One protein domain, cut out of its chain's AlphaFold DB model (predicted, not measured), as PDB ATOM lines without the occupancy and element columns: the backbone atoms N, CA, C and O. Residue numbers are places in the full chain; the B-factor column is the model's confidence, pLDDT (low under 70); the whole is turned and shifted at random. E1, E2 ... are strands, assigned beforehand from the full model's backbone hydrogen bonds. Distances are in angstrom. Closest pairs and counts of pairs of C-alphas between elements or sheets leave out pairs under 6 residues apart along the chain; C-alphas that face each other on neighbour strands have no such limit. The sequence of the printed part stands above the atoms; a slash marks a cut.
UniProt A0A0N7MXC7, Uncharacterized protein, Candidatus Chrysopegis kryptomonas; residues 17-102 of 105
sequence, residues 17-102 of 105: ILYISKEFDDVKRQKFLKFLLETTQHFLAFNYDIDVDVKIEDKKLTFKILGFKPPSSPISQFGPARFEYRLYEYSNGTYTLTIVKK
ATOM      1  N   ILE A  17     -36.113  40.630   8.506       91.62
ATOM      2  CA  ILE A  17     -37.518  40.843   8.155       91.62
ATOM      3  C   ILE A  17     -38.255  39.513   8.319       91.62
ATOM      4  O   ILE A  17     -37.759  38.474   7.893       91.62
ATOM      5  N   LEU A  18     -39.432  39.545   8.944       93.44
ATOM      6  CA  LEU A  18     -40.323  38.394   9.040       93.44
ATOM      7  C   LEU A  18     -41.581  38.641   8.209       93.44
ATOM      8  O   LEU A  18     -42.362  39.543   8.510       93.44
ATOM      9  N   TYR A  19     -41.809  37.780   7.227       95.06
ATOM     10  CA  TYR A  19     -43.046  37.715   6.463       95.06
ATOM     11  C   TYR A  19     -43.942  36.616   7.026       95.06
ATOM     12  O   TYR A  19     -43.487  35.498   7.282       95.06
ATOM     13  N   ILE A  20     -45.223  36.937   7.209       95.00
ATOM     14  CA  ILE A  20     -46.239  35.983   7.654       95.00
ATOM     15  C   ILE A  20     -47.345  35.950   6.604       95.00
ATOM     16  O   ILE A  20     -47.974  36.973   6.335       95.00
ATOM     17  N   SER A  21     -47.592  34.782   6.021       95.81
ATOM     18  CA  SER A  21     -48.629  34.578   5.006       95.81
ATOM     19  C   SER A  21     -49.473  33.345   5.321       95.81
ATOM     20  O   SER A  21     -49.054  32.426   6.027       95.81
ATOM     21  N   LYS A  22     -50.707  33.333   4.812       94.69
ATOM     22  CA  LYS A  22     -51.542  32.129   4.766       94.69
ATOM     23  C   LYS A  22     -51.355  31.497   3.400       94.69
ATOM     24  O   LYS A  22     -51.615  32.153   2.395       94.69
ATOM     25  N   GLU A  23     -50.951  30.240   3.376       96.25
ATOM     26  CA  GLU A  23     -50.707  29.493   2.144       96.25
ATOM     27  C   GLU A  23     -51.437  28.148   2.178       96.25
ATOM     28  O   GLU A  23     -52.021  27.745   3.193       96.25
ATOM     29  N   PHE A  24     -51.464  27.482   1.029       95.62
ATOM     30  CA  PHE A  24     -52.069  26.172   0.853       95.62
ATOM     31  C   PHE A  24     -51.016  25.209   0.318       95.62
ATOM     32  O   PHE A  24     -50.274  25.536  -0.603       95.62
ATOM     33  N   ASP A  25     -50.921  24.042   0.940       94.44
ATOM     34  CA  ASP A  25     -50.045  22.964   0.509       94.44
ATOM     35  C   ASP A  25     -50.859  22.031  -0.388       94.44
ATOM     36  O   ASP A  25     -51.723  21.308   0.109       94.44
ATOM     37  N   ASP A  26     -50.610  22.058  -1.699       94.44
ATOM     38  CA  ASP A  26     -51.362  21.255  -2.674       94.44
ATOM     39  C   ASP A  26     -51.166  19.744  -2.486       94.44
ATOM     40  O   ASP A  26     -52.076  18.960  -2.768       94.44
ATOM     41  N   VAL A  27     -50.003  19.329  -1.971       93.81
ATOM     42  CA  VAL A  27     -49.671  17.915  -1.748       93.81
ATOM     43  C   VAL A  27     -50.422  17.392  -0.527       93.81
ATOM     44  O   VAL A  27     -51.062  16.344  -0.593       93.81
ATOM     45  N   LYS A  28     -50.391  18.142   0.580       91.94
ATOM     46  CA  LYS A  28     -51.118  17.788   1.813       91.94
ATOM     47  C   LYS A  28     -52.594  18.182   1.780       91.94
ATOM     48  O   LYS A  28     -53.345  17.798   2.672       91.94
ATOM     49  N   ARG A  29     -53.001  18.963   0.776       94.25
ATOM     50  CA  ARG A  29     -54.324  19.588   0.641       94.25
ATOM     51  C   ARG A  29     -54.763  20.331   1.905       94.25
ATOM     52  O   ARG A  29     -55.921  20.258   2.314       94.25
ATOM     53  N   GLN A  30     -53.834  21.051   2.529       95.12
ATOM     54  CA  GLN A  30     -54.056  21.688   3.825       95.12
ATOM     55  C   GLN A  30     -53.529  23.123   3.847       95.12
ATOM     56  O   GLN A  30     -52.483  23.434   3.282       95.12
ATOM     57  N   LYS A  31     -54.255  24.010   4.537       94.69
ATOM     58  CA  LYS A  31     -53.813  25.389   4.785       94.69
ATOM     59  C   LYS A  31     -52.751  25.423   5.880       94.69
ATOM     60  O   LYS A  31     -52.870  24.714   6.878       94.69
ATOM     61  N   PHE A  32     -51.782  26.315   5.736       95.94
ATOM     62  CA  PHE A  32     -50.765  26.570   6.753       95.94
ATOM     63  C   PHE A  32     -50.478  28.067   6.892       95.94
ATOM     64  O   PHE A  32     -50.755  28.864   5.992       95.94
ATOM     65  N   LEU A  33     -49.948  28.455   8.051       95.31
ATOM     66  CA  LEU A  33     -49.311  29.754   8.240       95.31
ATOM     67  C   LEU A  33     -47.827  29.609   7.931       95.31
ATOM     68  O   LEU A  33     -47.131  28.800   8.550       95.31
ATOM     69  N   LYS A  34     -47.352  30.387   6.968       96.44
ATOM     70  CA  LYS A  34     -45.944  30.475   6.619       96.44
ATOM     71  C   LYS A  34     -45.302  31.605   7.400       96.44
ATOM     72  O   LYS A  34     -45.817  32.719   7.418       96.44
ATOM     73  N   PHE A  35     -44.148  31.314   7.979       96.62
ATOM     74  CA  PHE A  35     -43.252  32.289   8.572       96.62
ATOM     75  C   PHE A  35     -41.939  32.248   7.800       96.62
ATOM     76  O   PHE A  35     -41.233  31.241   7.840       96.62
ATOM     77  N   LEU A  36     -41.627  33.325   7.086       95.19
ATOM     78  CA  LEU A  36     -40.393  33.467   6.322       95.19
ATOM     79  C   LEU A  36     -39.545  34.567   6.954       95.19
ATOM     80  O   LEU A  36     -39.889  35.744   6.879       95.19
ATOM     81  N   LEU A  37     -38.452  34.170   7.597       93.69
ATOM     82  CA  LEU A  37     -37.469  35.076   8.174       93.69
ATOM     83  C   LEU A  37     -36.314  35.254   7.188       93.69
ATOM     84  O   LEU A  37     -35.718  34.269   6.754       93.69
ATOM     85  N   GLU A  38     -35.974  36.499   6.878       91.69
ATOM     86  CA  GLU A  38     -34.889  36.847   5.961       91.69
ATOM     87  C   GLU A  38     -33.931  37.851   6.601       91.69
ATOM     88  O   GLU A  38     -34.349  38.688   7.403       91.69
ATOM     89  N   THR A  39     -32.646  37.806   6.248       88.44
ATOM     90  CA  THR A  39     -31.731  38.915   6.554       88.44
ATOM     91  C   THR A  39     -31.947  40.078   5.600       88.44
ATOM     92  O   THR A  39     -32.157  39.877   4.410       88.44
ATOM     93  N   THR A  40     -31.793  41.309   6.081       85.25
ATOM     94  CA  THR A  40     -31.768  42.489   5.196       85.25
ATOM     95  C   THR A  40     -30.480  42.571   4.376       85.25
ATOM     96  O   THR A  40     -30.461  43.096   3.263       85.25
ATOM     97  N   GLN A  41     -29.388  42.016   4.908       80.88
ATOM     98  CA  GLN A  41     -28.123  41.909   4.200       80.88
ATOM     99  C   GLN A  41     -28.174  40.784   3.156       80.88
ATOM    100  O   GLN A  41     -28.605  39.667   3.451       80.88
ATOM    101  N   HIS A  42     -27.651  41.072   1.965       76.50
ATOM    102  CA  HIS A  42     -27.483  40.098   0.893       76.50
ATOM    103  C   HIS A  42     -26.069  39.510   0.899       76.50
ATOM    104  O   HIS A  42     -25.076  40.218   1.113       76.50
ATOM    105  N   PHE A  43     -25.976  38.207   0.646       71.19
ATOM    106  CA  PHE A  43     -24.713  37.490   0.538       71.19
ATOM    107  C   PHE A  43     -24.369  37.268  -0.939       71.19
ATOM    108  O   PHE A  43     -25.187  36.791  -1.718       71.19
ATOM    109  N   LEU A  44     -23.143  37.634  -1.330       64.81
ATOM    110  CA  LEU A  44     -22.713  37.630  -2.735       64.81
ATOM    111  C   LEU A  44     -22.383  36.245  -3.306       64.81
ATOM    112  O   LEU A  44     -22.404  36.082  -4.519       64.81
ATOM    113  N   ALA A  45     -22.030  35.278  -2.458       59.06
ATOM    114  CA  ALA A  45     -21.439  34.014  -2.913       59.06
ATOM    115  C   ALA A  45     -22.260  32.765  -2.552       59.06
ATOM    116  O   ALA A  45     -22.099  31.730  -3.196       59.06
ATOM    117  N   PHE A  46     -23.122  32.842  -1.532       63.28
ATOM    118  CA  PHE A  46     -23.888  31.701  -1.028       63.28
ATOM    119  C   PHE A  46     -25.180  32.183  -0.364       63.28
ATOM    120  O   PHE A  46     -25.136  33.120   0.434       63.28
ATOM    121  N   ASN A  47     -26.295  31.500  -0.631       67.25
ATOM    122  CA  ASN A  47     -27.486  31.599   0.206       67.25
ATOM    123  C   ASN A  47     -27.172  30.903   1.528       67.25
ATOM    124  O   ASN A  47     -26.878  29.716   1.533       67.25
ATOM    125  N   TYR A  48     -27.183  31.618   2.644       78.12
ATOM    126  CA  TYR A  48     -27.114  30.968   3.952       78.12
ATOM    127  C   TYR A  48     -28.526  30.615   4.406       78.12
ATOM    128  O   TYR A  48     -29.467  31.358   4.137       78.12
ATOM    129  N   ASP A  49     -28.676  29.532   5.156       85.94
ATOM    130  CA  ASP A  49     -29.911  29.331   5.905       85.94
ATOM    131  C   ASP A  49     -29.741  29.994   7.277       85.94
ATOM    132  O   ASP A  49     -28.668  29.937   7.892       85.94
ATOM    133  N   ILE A  50     -30.788  30.652   7.772       89.50
ATOM    134  CA  ILE A  50     -30.790  31.133   9.156       89.50
ATOM    135  C   ILE A  50     -31.047  29.915  10.042       89.50
ATOM    136  O   ILE A  50     -32.026  29.189   9.859       89.50
ATOM    137  N   ASP A  51     -30.156  29.679  10.999       91.44
ATOM    138  CA  ASP A  51     -30.351  28.628  11.985       91.44
ATOM    139  C   ASP A  51     -31.272  29.144  13.092       91.44
ATOM    140  O   ASP A  51     -30.921  30.075  13.830       91.44
ATOM    141  N   VAL A  52     -32.477  28.582  13.155       92.62
ATOM    142  CA  VAL A  52     -33.541  28.997  14.067       92.62
ATOM    143  C   VAL A  52     -34.046  27.777  14.819       92.62
ATOM    144  O   VAL A  52     -34.549  26.829  14.220       92.62
ATOM    145  N   ASP A  53     -33.950  27.838  16.142       94.69
ATOM    146  CA  ASP A  53     -34.605  26.895  17.040       94.69
ATOM    147  C   ASP A  53     -36.061  27.334  17.251       94.69
ATOM    148  O   ASP A  53     -36.328  28.482  17.631       94.69
ATOM    149  N   VAL A  54     -36.999  26.437  16.948       95.19
ATOM    150  CA  VAL A  54     -38.441  26.703  16.989       95.19
ATOM    151  C   VAL A  54     -39.074  25.923  18.126       95.19
ATOM    152  O   VAL A  54     -39.079  24.694  18.126       95.19
ATOM    153  N   LYS A  55     -39.701  26.652  19.050       95.88
ATOM    154  CA  LYS A  55     -40.517  26.083  20.122       95.88
ATOM    155  C   LYS A  55     -41.960  26.541  19.978       95.88
ATOM    156  O   LYS A  55     -42.213  27.737  19.820       95.88
ATOM    157  N   ILE A  56     -42.895  25.601  20.058       92.94
ATOM    158  CA  ILE A  56     -44.330  25.880  20.005       92.94
ATOM    159  C   ILE A  56     -44.991  25.240  21.214       92.94
ATOM    160  O   ILE A  56     -44.869  24.039  21.429       92.94
ATOM    161  N   GLU A  57     -45.687  26.066  21.984       92.69
ATOM    162  CA  GLU A  57     -46.504  25.653  23.121       92.69
ATOM    163  C   GLU A  57     -47.855  26.358  22.994       92.69
ATOM    164  O   GLU A  57     -47.950  27.582  23.126       92.69
ATOM    165  N   ASP A  58     -48.896  25.592  22.672       89.81
ATOM    166  CA  ASP A  58     -50.243  26.086  22.379       89.81
ATOM    167  C   ASP A  58     -50.259  27.205  21.318       89.81
ATOM    168  O   ASP A  58     -50.077  26.968  20.124       89.81
ATOM    169  N   LYS A  59     -50.484  28.450  21.753       93.06
ATOM    170  CA  LYS A  59     -50.556  29.655  20.911       93.06
ATOM    171  C   LYS A  59     -49.319  30.547  21.043       93.06
ATOM    172  O   LYS A  59     -49.336  31.701  20.609       93.06
ATOM    173  N   LYS A  60     -48.246  30.034  21.650       95.44
ATOM    174  CA  LYS A  60     -46.967  30.726  21.827       95.44
ATOM    175  C   LYS A  60     -45.922  30.097  20.915       95.44
ATOM    176  O   LYS A  60     -45.538  28.945  21.095       95.44
ATOM    177  N   LEU A  61     -45.447  30.879  19.953       96.25
ATOM    178  CA  LEU A  61     -44.339  30.520  19.078       96.25
ATOM    179  C   LEU A  61     -43.093  31.267  19.539       96.25
ATOM    180  O   LEU A  61     -43.118  32.486  19.707       96.25
ATOM    181  N   THR A  62     -41.993  30.547  19.720       96.62
ATOM    182  CA  THR A  62     -40.688  31.136  20.022       96.62
ATOM    183  C   THR A  62     -39.699  30.741  18.943       96.62
ATOM    184  O   THR A  62     -39.417  29.558  18.771       96.62
ATOM    185  N   PHE A  63     -39.167  31.734  18.231       95.69
ATOM    186  CA  PHE A  63     -38.118  31.563  17.229       95.69
ATOM    187  C   PHE A  63     -36.816  32.135  17.777       95.69
ATOM    188  O   PHE A  63     -36.679  33.348  17.968       95.69
ATOM    189  N   LYS A  64     -35.847  31.264  18.047       94.69
ATOM    190  CA  LYS A  64     -34.545  31.649  18.582       94.69
ATOM    191  C   LYS A  64     -33.489  31.541  17.493       94.69
ATOM    192  O   LYS A  64     -33.104  30.450  17.094       94.69
ATOM    193  N   ILE A  65     -33.000  32.690  17.040       92.88
ATOM    194  CA  ILE A  65     -31.961  32.785  16.015       92.88
ATOM    195  C   ILE A  65     -30.620  32.413  16.655       92.88
ATOM    196  O   ILE A  65     -30.111  33.131  17.527       92.88
ATOM    197  N   LEU A  66     -30.061  31.285  16.223       91.12
ATOM    198  CA  LEU A  66     -28.783  30.749  16.691       91.12
ATOM    199  C   LEU A  66     -27.610  31.253  15.845       91.12
ATOM    200  O   LEU A  66     -26.524  31.483  16.379       91.12
ATOM    201  N   GLY A  67     -27.834  31.487  14.550       87.88
ATOM    202  CA  GLY A  67     -26.807  31.977  13.636       87.88
ATOM    203  C   GLY A  67     -27.134  31.686  12.178       87.88
ATOM    204  O   GLY A  67     -28.289  31.751  11.765       87.88
ATOM    205  N   PHE A  68     -26.095  31.379  11.407       87.44
ATOM    206  CA  PHE A  68     -26.196  30.968  10.011       87.44
ATOM    207  C   PHE A  68     -25.684  29.542   9.876       87.44
ATOM    208  O   PHE A  68     -24.669  29.197  10.487       87.44
ATOM    209  N   LYS A  69     -26.348  28.746   9.045       85.00
ATOM    210  CA  LYS A  69     -25.888  27.420   8.637       85.00
ATOM    211  C   LYS A  69     -25.675  27.387   7.117       85.00
ATOM    212  O   LYS A  69     -26.222  28.236   6.404       85.00
ATOM    213  N   PRO A  70     -24.840  26.461   6.617       78.81
ATOM    214  CA  PRO A  70     -24.669  26.274   5.181       78.81
ATOM    215  C   PRO A  70     -26.024  26.022   4.507       78.81
ATOM    216  O   PRO A  70     -26.911  25.462   5.157       78.81
ATOM    217  N   PRO A  71     -26.195  26.413   3.235       74.75
ATOM    218  CA  PRO A  71     -27.438  26.153   2.530       74.75
ATOM    219  C   PRO A  71     -27.742  24.661   2.493       74.75
ATOM    220  O   PRO A  71     -26.870  23.832   2.224       74.75
ATOM    221  N   SER A  72     -29.019  24.340   2.668       69.69
ATOM    222  CA  SER A  72     -29.539  22.987   2.463       69.69
ATOM    223  C   SER A  72     -29.443  22.534   0.996       69.69
ATOM    224  O   SER A  72     -29.464  21.339   0.712       69.69
ATOM    225  N   SER A  73     -29.341  23.483   0.055       66.81
ATOM    226  CA  SER A  73     -29.228  23.233  -1.384       66.81
ATOM    227  C   SER A  73     -27.831  23.601  -1.903       66.81
ATOM    228  O   SER A  73     -27.333  24.681  -1.590       66.81
ATOM    229  N   PRO A  74     -27.198  22.772  -2.754       62.19
ATOM    230  CA  PRO A  74     -25.879  23.065  -3.323       62.19
ATOM    231  C   PRO A  74     -25.897  24.196  -4.367       62.19
ATOM    232  O   PRO A  74     -24.851  24.561  -4.902       62.19
ATOM    233  N   ILE A  75     -27.071  24.743  -4.691       64.31
ATOM    234  CA  ILE A  75     -27.219  25.784  -5.704       64.31
ATOM    235  C   ILE A  75     -26.773  27.128  -5.113       64.31
ATOM    236  O   ILE A  75     -27.436  27.699  -4.248       64.31
ATOM    237  N   SER A  76     -25.651  27.650  -5.613       60.38
ATOM    238  CA  SER A  76     -25.210  29.011  -5.309       60.38
ATOM    239  C   SER A  76     -26.137  30.008  -6.004       60.38
ATOM    240  O   SER A  76     -26.257  30.027  -7.229       60.38
ATOM    241  N   GLN A  77     -26.827  30.813  -5.206       63.84
ATOM    242  CA  GLN A  77     -27.621  31.944  -5.662       63.84
ATOM    243  C   GLN A  77     -27.286  33.147  -4.781       63.84
ATOM    244  O   GLN A  77     -26.901  32.999  -3.620       63.84
ATOM    245  N   PHE A  78     -27.394  34.333  -5.371       68.50
ATOM    246  CA  PHE A  78     -27.334  35.599  -4.654       68.50
ATOM    247  C   PHE A  78     -28.650  35.810  -3.903       68.50
ATOM    248  O   PHE A  78     -29.723  35.654  -4.490       68.50
ATOM    249  N   GLY A  79     -28.579  36.208  -2.634       78.50
ATOM    250  CA  GLY A  79     -29.791  36.450  -1.862       78.50
ATOM    251  C   GLY A  79     -29.565  36.709  -0.377       78.50
ATOM    252  O   GLY A  79     -28.429  36.653   0.117       78.50
ATOM    253  N   PRO A  80     -30.648  37.028   0.349       83.69
ATOM    254  CA  PRO A  80     -30.631  37.062   1.800       83.69
ATOM    255  C   PRO A  80     -30.514  35.644   2.365       83.69
ATOM    256  O   PRO A  80     -30.870  34.661   1.711       83.69
ATOM    257  N   ALA A  81     -30.054  35.535   3.610       87.69
ATOM    258  CA  ALA A  81     -30.185  34.286   4.337       87.69
ATOM    259  C   ALA A  81     -31.648  34.070   4.728       87.69
ATOM    260  O   ALA A  81     -32.306  35.033   5.129       87.69
ATOM    261  N   ARG A  82     -32.152  32.836   4.628       90.62
ATOM    262  CA  ARG A  82     -33.583  32.540   4.803       90.62
ATOM    263  C   ARG A  82     -33.844  31.431   5.810       90.62
ATOM    264  O   ARG A  82     -33.058  30.502   5.962       90.62
ATOM    265  N   PHE A  83     -34.980  31.524   6.482       92.25
ATOM    266  CA  PHE A  83     -35.574  30.445   7.259       92.25
ATOM    267  C   PHE A  83     -37.079  30.423   7.008       92.25
ATOM    268  O   PHE A  83     -37.740  31.454   7.122       92.25
ATOM    269  N   GLU A  84     -37.616  29.251   6.676       94.31
ATOM    270  CA  GLU A  84     -39.044  29.040   6.457       94.31
ATOM    271  C   GLU A  84     -39.588  28.053   7.491       94.31
ATOM    272  O   GLU A  84     -39.067  26.948   7.647       94.31
ATOM    273  N   TYR A  85     -40.671  28.438   8.163       95.19
ATOM    274  CA  TYR A  85     -41.443  27.559   9.032       95.19
ATOM    275  C   TYR A  85     -42.906  27.522   8.596       95.19
ATOM    276  O   TYR A  85     -43.516  28.563   8.340       95.19
ATOM    277  N   ARG A  86     -43.481  26.317   8.533       95.69
ATOM    278  CA  ARG A  86     -44.884  26.089   8.169       95.69
ATOM    279  C   ARG A  86     -45.643  25.544   9.368       95.69
ATOM    280  O   ARG A  86     -45.394  24.420   9.798       95.69
ATOM    281  N   LEU A  87     -46.585  26.328   9.879       94.88
ATOM    282  CA  LEU A  87     -47.505  25.900  10.926       94.88
ATOM    283  C   LEU A  87     -48.796  25.373  10.295       94.88
ATOM    284  O   LEU A  87     -49.616  26.148   9.794       94.88
ATOM    285  N   TYR A  88     -48.976  24.058  10.340       94.31
ATOM    286  CA  TYR A  88     -50.225  23.391   9.971       94.31
ATOM    287  C   TYR A  88     -51.167  23.327  11.182       94.31
ATOM    288  O   TYR A  88     -50.740  23.555  12.311       94.31
ATOM    289  N   GLU A  89     -52.449  23.043  10.940       91.44
ATOM    290  CA  GLU A  89     -53.452  22.775  11.995       91.44
ATOM    291  C   GLU A  89     -53.609  23.879  13.052       91.44
ATOM    292  O   GLU A  89     -54.082  23.647  14.163       91.44
ATOM    293  N   TYR A  90     -53.260  25.118  12.703       90.19
ATOM    294  CA  TYR A  90     -53.443  26.244  13.605       90.19
ATOM    295  C   TYR A  90     -54.937  26.490  13.860       90.19
ATOM    296  O   TYR A  90     -55.754  26.591  12.942       90.19
ATOM    297  N   SER A  91     -55.299  26.618  15.134       91.12
ATOM    298  CA  SER A  91     -56.645  27.026  15.545       91.12
ATOM    299  C   SER A  91     -56.845  28.532  15.365       91.12
ATOM    300  O   SER A  91     -55.888  29.307  15.408       91.12
ATOM    301  N   ASN A  92     -58.092  28.975  15.204       89.19
ATOM    302  CA  ASN A  92     -58.397  30.403  15.168       89.19
ATOM    303  C   ASN A  92     -58.101  31.078  16.523       89.19
ATOM    304  O   ASN A  92     -58.300  30.504  17.601       89.19
ATOM    305  N   GLY A  93     -57.646  32.330  16.466       92.00
ATOM    306  CA  GLY A  93     -57.449  33.190  17.631       92.00
ATOM    307  C   GLY A  93     -56.109  33.918  17.626       92.00
ATOM    308  O   GLY A  93     -55.412  33.970  16.616       92.00
ATOM    309  N   THR A  94     -55.769  34.489  18.779       93.88
ATOM    310  CA  THR A  94     -54.546  35.273  18.967       93.88
ATOM    311  C   THR A  94     -53.361  34.372  19.278       93.88
ATOM    312  O   THR A  94     -53.429  33.555  20.195       93.88
ATOM    313  N   TYR A  95     -52.267  34.567  18.544       94.75
ATOM    314  CA  TYR A  95     -50.979  33.930  18.800       94.75
ATOM    315  C   TYR A  95     -49.973  34.967  19.279       94.75
ATOM    316  O   TYR A  95     -50.012  36.127  18.867       94.75
ATOM    317  N   THR A  96     -49.044  34.537  20.122       95.38
ATOM    318  CA  THR A  96     -47.885  35.335  20.515       95.38
ATOM    319  C   THR A  96     -46.653  34.760  19.838       95.38
ATOM    320  O   THR A  96     -46.304  33.606  20.072       95.38
ATOM    321  N   LEU A  97     -45.983  35.572  19.023       95.06
ATOM    322  CA  LEU A  97     -44.696  35.232  18.433       95.06
ATOM    323  C   LEU A  97     -43.584  35.992  19.157       95.06
ATOM    324  O   LEU A  97     -43.602  37.219  19.217       95.06
ATOM    325  N   THR A  98     -42.614  35.262  19.695       95.12
ATOM    326  CA  THR A  98     -41.410  35.819  20.321       95.12
ATOM    327  C   THR A  98     -40.194  35.482  19.472       95.12
ATOM    328  O   THR A  98     -39.919  34.312  19.214       95.12
ATOM    329  N   ILE A  99     -39.448  36.506  19.055       92.56
ATOM    330  CA  ILE A  99     -38.209  36.349  18.288       92.56
ATOM    331  C   ILE A  99     -37.037  36.716  19.193       92.56
ATOM    332  O   ILE A  99     -36.965  37.834  19.705       92.56
ATOM    333  N   VAL A 100     -36.110  35.781  19.389       92.62
ATOM    334  CA  VAL A 100     -34.938  35.965  20.251       92.62
ATOM    335  C   VAL A 100     -33.674  35.890  19.408       92.62
ATOM    336  O   VAL A 100     -33.349  34.843  18.854       92.62
ATOM    337  N   LYS A 101     -32.917  36.988  19.356       87.44
ATOM    338  CA  LYS A 101     -31.559  37.007  18.802       87.44
ATOM    339  C   LYS A 101     -30.559  36.876  19.945       87.44
ATOM    340  O   LYS A 101     -30.531  37.727  20.836       87.44
ATOM    341  N   LYS A 102     -29.712  35.845  19.926       78.38
ATOM    342  CA  LYS A 102     -28.615  35.745  20.899       78.38
ATOM    343  C   LYS A 102     -27.633  36.896  20.643       78.38
ATOM    344  O   LYS A 102     -27.004  36.951  19.588       78.38
TER     345      LYS A 102
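Overview. This is residues 17 to 102 of the 105 residues of an uncharacterized protein of Candidatus Chrysopegis kryptomonas (UniProt A0A0N7MXC7). What does the model look like? It is a small sandwich of two twisted sheets of three strands each, partly face to face with their strands crossed at 37 degrees; the sheets come nearest where E3 meets E5, while E1 and E6 stay apart. What is it built from? The printed part has 86 residues, with no named helix and six strands, E1 to E6 in chain order; the class is all strand, one sheet running E1, E2, E5, all antiparallel, and the other E3, E4, E6, mixed. How large is its outline? It is flat, spanning 41 by 33 by 17 A, and only just compact, close to loose, with a radius of gyration of the C-alphas of 14.1 A.

Along the chain. Where is the first sheet? E2, residues 30 to 43, is the longest strand at 33.5 A and bends by 77 degrees at residue 40. E1, residues 17 to 25, starts with C-alpha 17 at (-37.518, 40.843, 8.155), is 23.1 A long and bends by 62 degrees at residue 22; E5, residues 79 to 88, is 27.0 A long. Where is the second? E3 is residues 49 to 57, 24.2 A, and E4 is residues 60 to 69, 25.1 A, bending by 60 degrees at residue 66. E6, residues 96 to 101, is 16.5 A long and ends with C-alpha 101 at (-31.559, 37.007, 18.802).

Arrangement. How is the first sheet paired? E1 and E2 form an antiparallel hairpin at 148 degrees, with N 19 and O 36 2.8 A apart, within hydrogen-bond range. E2 is also antiparallel to E5 at 163 degrees, with N 35 and O 85 2.8 A apart, within that range. How is the second paired? E3 and E4 form an antiparallel hairpin at 160 degrees, with N 55 and O 62 2.9 A apart; E4 and E6 are parallel at 25 degrees, with N 63 and O 98 2.9 A apart, both pairs within hydrogen-bond range. Where do the sheets meet? The closest C-alphas of edge strands E3 and E5 are those of Asp 49 and Arg 82, 5.0 A apart. E1 and E6 are apart, as are E2 and E4.

Size, cuts and confidence. How far does it reach? The two C-alphas farthest apart, those of Ala 45 and Gly 93, are 41.5 A apart. Is anything missing, or any link long? The printed part has no cut, and no link is long. Where is confidence low? Residues 44 to 47 and 72 to 78 have pLDDT under 70, against a mean of 87.8 for the printed part.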